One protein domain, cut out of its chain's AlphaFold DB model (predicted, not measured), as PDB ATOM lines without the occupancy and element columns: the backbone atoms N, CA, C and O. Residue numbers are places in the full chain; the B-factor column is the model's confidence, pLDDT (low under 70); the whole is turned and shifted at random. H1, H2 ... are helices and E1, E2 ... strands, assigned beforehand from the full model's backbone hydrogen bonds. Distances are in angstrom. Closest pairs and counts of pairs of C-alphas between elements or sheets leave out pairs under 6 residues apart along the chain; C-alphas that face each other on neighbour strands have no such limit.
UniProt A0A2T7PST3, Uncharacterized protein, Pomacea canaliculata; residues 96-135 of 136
ATOM      1  N   ILE A  96     204.415 122.772 280.745       78.94
ATOM      2  CA  ILE A  96     204.993 121.453 280.460       78.94
ATOM      3  C   ILE A  96     205.641 120.847 281.704       78.94
ATOM      4  O   ILE A  96     205.934 119.660 281.721       78.94
ATOM      5  N   PHE A  97     205.807 121.638 282.767       77.94
ATOM      6  CA  PHE A  97     206.362 121.197 284.038       77.94
ATOM      7  C   PHE A  97     205.347 121.388 285.160       77.94
ATOM      8  O   PHE A  97     204.493 122.272 285.107       77.94
ATOM      9  N   TYR A  98     205.490 120.605 286.217       81.50
ATOM     10  CA  TYR A  98     204.790 120.770 287.476       81.50
ATOM     11  C   TYR A  98     205.816 120.980 288.591       81.50
ATOM     12  O   TYR A  98     206.724 120.174 288.783       81.50
ATOM     13  N   CYS A  99     205.706 122.093 289.310       82.62
ATOM     14  CA  CYS A  99     206.561 122.391 290.450       82.62
ATOM     15  C   CYS A  99     205.969 121.759 291.708       82.62
ATOM     16  O   CYS A  99     204.944 122.221 292.204       82.62
ATOM     17  N   THR A 100     206.643 120.748 292.255       82.44
ATOM     18  CA  THR A 100     206.181 120.013 293.442       82.44
ATOM     19  C   THR A 100     206.280 120.841 294.721       82.44
ATOM     20  O   THR A 100     205.517 120.632 295.656       82.44
ATOM     21  N   GLN A 101     207.179 121.827 294.762       81.31
ATOM     22  CA  GLN A 101     207.319 122.734 295.906       81.31
ATOM     23  C   GLN A 101     206.268 123.849 295.934       81.31
ATOM     24  O   GLN A 101     205.980 124.389 296.998       81.31
ATOM     25  N   CYS A 102     205.719 124.218 294.773       79.00
ATOM     26  CA  CYS A 102     204.722 125.283 294.653       79.00
ATOM     27  C   CYS A 102     203.319 124.771 294.316       79.00
ATOM     28  O   CYS A 102     202.411 125.595 294.233       79.00
ATOM     29  N   ASP A 103     203.168 123.462 294.098       77.38
ATOM     30  CA  ASP A 103     201.929 122.802 293.670       77.38
ATOM     31  C   ASP A 103     201.295 123.489 292.444       77.38
ATOM     32  O   ASP A 103     200.126 123.872 292.428       77.38
ATOM     33  N   GLN A 104     202.114 123.757 291.419       73.25
ATOM     34  CA  GLN A 104     201.709 124.562 290.260       73.25
ATOM     35  C   GLN A 104     202.254 124.017 288.942       73.25
ATOM     36  O   GLN A 104     203.440 123.701 288.829       73.25
ATOM     37  N   ALA A 105     201.402 123.994 287.914       82.69
ATOM     38  CA  ALA A 105     201.814 123.759 286.534       82.69
ATOM     39  C   ALA A 105     202.446 125.029 285.945       82.69
ATOM     40  O   ALA A 105     201.862 126.115 285.981       82.69
ATOM     41  N   ILE A 106     203.652 124.897 285.400       80.44
ATOM     42  CA  ILE A 106     204.489 126.005 284.954       80.44
ATOM     43  C   ILE A 106     205.058 125.749 283.551       80.44
ATOM     44  O   ILE A 106     205.295 124.614 283.136       80.44
ATOM     45  N   CYS A 107     205.287 126.823 282.791       84.06
ATOM     46  CA  CYS A 107     206.026 126.752 281.529       84.06
ATOM     47  C   CYS A 107     207.541 126.811 281.765       84.06
ATOM     48  O   CYS A 107     208.011 127.089 282.875       84.06
ATOM     49  N   ILE A 108     208.319 126.621 280.698       79.19
ATOM     50  CA  ILE A 108     209.783 126.709 280.759       79.19
ATOM     51  C   ILE A 108     210.272 128.082 281.241       79.19
ATOM     52  O   ILE A 108     211.226 128.156 282.013       79.19
ATOM     53  N   ARG A 109     209.589 129.179 280.885       80.31
ATOM     54  CA  ARG A 109     209.960 130.512 281.381       80.31
ATOM     55  C   ARG A 109     209.751 130.662 282.879       80.31
ATOM     56  O   ARG A 109     210.585 131.257 283.552       80.31
ATOM     57  N   CYS A 110     208.659 130.120 283.411       82.12
ATOM     58  CA  CYS A 110     208.398 130.121 284.850       82.12
ATOM     59  C   CYS A 110     209.471 129.331 285.608       82.12
ATOM     60  O   CYS A 110     209.929 129.807 286.645       82.12
ATOM     61  N   LYS A 111     209.916 128.190 285.056       82.50
ATOM     62  CA  LYS A 111     211.020 127.390 285.606       82.50
ATOM     63  C   LYS A 111     212.321 128.188 285.711       82.50
ATOM     64  O   LYS A 111     212.983 128.114 286.727       82.50
ATOM     65  N   LEU A 112     212.651 128.986 284.698       79.81
ATOM     66  CA  LEU A 112     213.904 129.753 284.649       79.81
ATOM     67  C   LEU A 112     213.858 131.109 285.372       79.81
ATOM     68  O   LEU A 112     214.849 131.830 285.375       79.81
ATOM     69  N   THR A 113     212.706 131.514 285.911       83.56
ATOM     70  CA  THR A 113     212.541 132.851 286.507       83.56
ATOM     71  C   THR A 113     212.077 132.771 287.952       83.56
ATOM     72  O   THR A 113     212.825 133.084 288.868       83.56
ATOM     73  N   ARG A 114     210.823 132.369 288.163       80.88
ATOM     74  CA  ARG A 114     210.168 132.370 289.478       80.88
ATOM     75  C   ARG A 114     210.338 131.060 290.239       80.88
ATOM     76  O   ARG A 114     210.142 131.050 291.446       80.88
ATOM     77  N   HIS A 115     210.654 129.987 289.525       83.38
ATOM     78  CA  HIS A 115     210.841 128.641 290.064       83.38
ATOM     79  C   HIS A 115     212.262 128.135 289.779       83.38
ATOM     80  O   HIS A 115     212.477 126.929 289.649       83.38
ATOM     81  N   ASP A 116     213.220 129.059 289.651       84.31
ATOM     82  CA  ASP A 116     214.623 128.707 289.460       84.31
ATOM     83  C   ASP A 116     215.148 128.001 290.716       84.31
ATOM     84  O   ASP A 116     214.940 128.458 291.840       84.31
ATOM     85  N   GLY A 117     215.754 126.830 290.525       82.19
ATOM     86  CA  GLY A 117     216.198 125.966 291.621       82.19
ATOM     87  C   GLY A 117     215.088 125.212 292.365       82.19
ATOM     88  O   GLY A 117     215.400 124.479 293.305       82.19
ATOM     89  N   HIS A 118     213.816 125.338 291.966       88.25
ATOM     90  CA  HIS A 118     212.745 124.532 292.551       88.25
ATOM     91  C   HIS A 118     212.685 123.122 291.946       88.25
ATOM     92  O   HIS A 118     213.006 122.910 290.776       88.25
ATOM     93  N   ALA A 119     212.215 122.149 292.729       85.56
ATOM     94  CA  ALA A 119     211.937 120.804 292.243       85.56
ATOM     95  C   ALA A 119     210.735 120.835 291.283       85.56
ATOM     96  O   ALA A 119     209.631 121.271 291.634       85.56
ATOM     97  N   THR A 120     210.974 120.395 290.050       82.19
ATOM     98  CA  THR A 120     209.981 120.349 288.973       82.19
ATOM     99  C   THR A 120     210.025 118.997 288.283       82.19
ATOM    100  O   THR A 120     211.117 118.509 287.999       82.19
ATOM    101  N   GLU A 121     208.865 118.462 287.943       82.94
ATOM    102  CA  GLU A 121     208.690 117.209 287.203       82.94
ATOM    103  C   GLU A 121     207.920 117.482 285.905       82.94
ATOM    104  O   GLU A 121     207.285 118.534 285.777       82.94
ATOM    105  N   ASP A 122     207.981 116.578 284.929       79.69
ATOM    106  CA  ASP A 122     207.221 116.731 283.686       79.69
ATOM    107  C   ASP A 122     205.712 116.612 283.949       79.69
ATOM    108  O   ASP A 122     205.239 115.749 284.694       79.69
ATOM    109  N   LEU A 123     204.931 117.511 283.343       74.69
ATOM    110  CA  LEU A 123     203.492 117.609 283.592       74.69
ATOM    111  C   LEU A 123     202.745 116.346 283.141       74.69
ATOM    112  O   LEU A 123     201.772 115.958 283.783       74.69
ATOM    113  N   SER A 124     203.207 115.679 282.081       67.06
ATOM    114  CA  SER A 124     202.668 114.395 281.611       67.06
ATOM    115  C   SER A 124     202.843 113.281 282.653       67.06
ATOM    116  O   SER A 124     201.917 112.506 282.914       67.06
ATOM    117  N   GLU A 125     203.997 113.237 283.319       65.38
ATOM    118  CA  GLU A 125     204.301 112.270 284.377       65.38
ATOM    119  C   GLU A 125     203.519 112.578 285.664       65.38
ATOM    120  O   GLU A 125     202.940 111.678 286.283       65.38
ATOM    121  N   ALA A 126     203.417 113.859 286.035       61.34
ATOM    122  CA  ALA A 126     202.611 114.311 287.170       61.34
ATOM    123  C   ALA A 126     201.106 114.041 286.958       61.34
ATOM    124  O   ALA A 126     200.418 113.564 287.864       61.34
ATOM    125  N   ALA A 127     200.588 114.272 285.747       61.75
ATOM    126  CA  ALA A 127     199.196 113.993 285.391       61.75
ATOM    127  C   ALA A 127     198.865 112.495 285.471       61.75
ATOM    128  O   ALA A 127     197.770 112.122 285.895       61.75
ATOM    129  N   THR A 128     199.823 111.632 285.120       58.12
ATOM    130  CA  THR A 128     199.676 110.173 285.238       58.12
ATOM    131  C   THR A 128     199.522 109.747 286.702       58.12
ATOM    132  O   THR A 128     198.676 108.913 287.019       58.12
ATOM    133  N   ARG A 129     200.251 110.396 287.618       57.12
ATOM    134  CA  ARG A 129     200.142 110.173 289.070       57.12
ATOM    135  C   ARG A 129     198.802 110.648 289.642       57.12
ATOM    136  O   ARG A 129     198.195 109.963 290.461       57.12
ATOM    137  N   CYS A 130     198.309 111.796 289.179       48.97
ATOM    138  CA  CYS A 130     197.039 112.357 289.648       48.97
ATOM    139  C   CYS A 130     195.834 111.526 289.164       48.97
ATOM    140  O   CYS A 130     194.902 111.289 289.932       48.97
ATOM    141  N   LYS A 131     195.890 110.974 287.940       46.09
ATOM    142  CA  LYS A 131     194.877 110.023 287.438       46.09
ATOM    143  C   LYS A 131     194.776 108.756 288.293       46.09
ATOM    144  O   LYS A 131     193.674 108.277 288.513       46.09
ATOM    145  N   GLN A 132     195.891 108.259 288.830       39.41
ATOM    146  CA  GLN A 132     195.892 107.083 289.713       39.41
ATOM    147  C   GLN A 132     195.309 107.356 291.109       39.41
ATOM    148  O   GLN A 132     194.919 106.418 291.794       39.41
ATOM    149  N   THR A 133     195.225 108.620 291.538       35.16
ATOM    150  CA  THR A 133     194.740 108.976 292.887       35.16
ATOM    151  C   THR A 133     193.222 109.222 292.920       35.16
ATOM    152  O   THR A 133     192.636 109.284 293.993       35.16
ATOM    153  N   ILE A 134     192.561 109.335 291.760       42.12
ATOM    154  CA  ILE A 134     191.096 109.498 291.650       42.12
ATOM    155  C   ILE A 134     190.368 108.134 291.641       42.12
ATOM    156  O   ILE A 134     189.151 108.085 291.798       42.12
ATOM    157  N   GLU A 135     191.097 107.021 291.513       37.75
ATOM    158  CA  GLU A 135     190.541 105.656 291.491       37.75
ATOM    159  C   GLU A 135     190.737 104.861 292.803       37.75
ATOM    160  O   GLU A 135     190.686 103.630 292.777       37.75
TER     161      GLU A 135
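What this domain is: This is residues 96 to 135 of the 136 residues of an uncharacterized protein of Pomacea canaliculata (UniProt A0A2T7PST3). A small sheet of three short strands, E2, E1 and E3, has a helical arm, H2, running out from one end of it, while the small helix H1 and the link after it lie at the other end. Residues 128 to 135, of which 128 to 133 belong to H2, stick out free of the body and add to the length. The printed part has 40 residues, with two named helices and three named strands in the order E1, E2, H1, E3, H2; the sheet runs E2, E1, E3, all antiparallel, and the class is mixed, helices and strands. The whole is only just compact, close to loose, with a radius of gyration of the C-alphas of 10.5 A, and spans 35 by 16 by 10 A.

How they stand to each other: The inner strand of the sheet is E1, residues 96 to 99. Its neighbour E2, residues 104 to 107, is an edge strand and forms a hairpin with it, antiparallel at 140 degrees between directions; N 99 and O 104 are 2.8 A apart and N 106 and O 97 are 2.8 A apart, both within hydrogen-bond range. The other edge strand, E3, residues 120 to 122, is antiparallel to E1 at 146 degrees, with N 98 and O 121 within hydrogen-bond range at 2.8 A. H1, residues 108 to 111, only grazes the sheet; its closest C-alphas to E1 are those of Ile 108 and Ile 96, 7.1 A apart. E2, H1 and E3 form a split strand-helix-strand unit, two strands of one sheet that are not neighbours, with a helix between them along the chain and E1 between them in the sheet, and its crossover is right-handed. H2, residues 123 to 133, is on the sheet at a height over the sheet of 11.9 A, over E1 and E3, and stands up from the sheet at 45 degrees. The closest C-alphas of H2 and E1 are those of Leu 123 and Phe 97, 4.6 A apart. H1 and H2 are apart. In H2 every O i to N i+4 pair is within hydrogen-bond range; H1 is too short for such a pair, and its 1 pair of O i and N i+3 is within range.

Where its parts are: E1 begins at C-alpha 96 at (204.993, 121.453, 280.460) and is 10.2 A long from first to last C-alpha. E2 is 10.0 A long, H1 5.0 A and E3 7.0 A. H2, 15.4 A long, ends at C-alpha 133 at (194.740, 108.976, 292.887).

The domain as a whole: The two C-alphas farthest apart are those of Thr 113 and Glu 135, 35.3 A. Without residues 128 to 135, the body of 32 residues spans 23 by 16 by 11 A. The printed part has no cut and no long link; the link from H1 to E3, 8 residues, is short, and the others are tight. The mean pLDDT of the printed part is 72.3; residues 124 to 135 of the model are under 70.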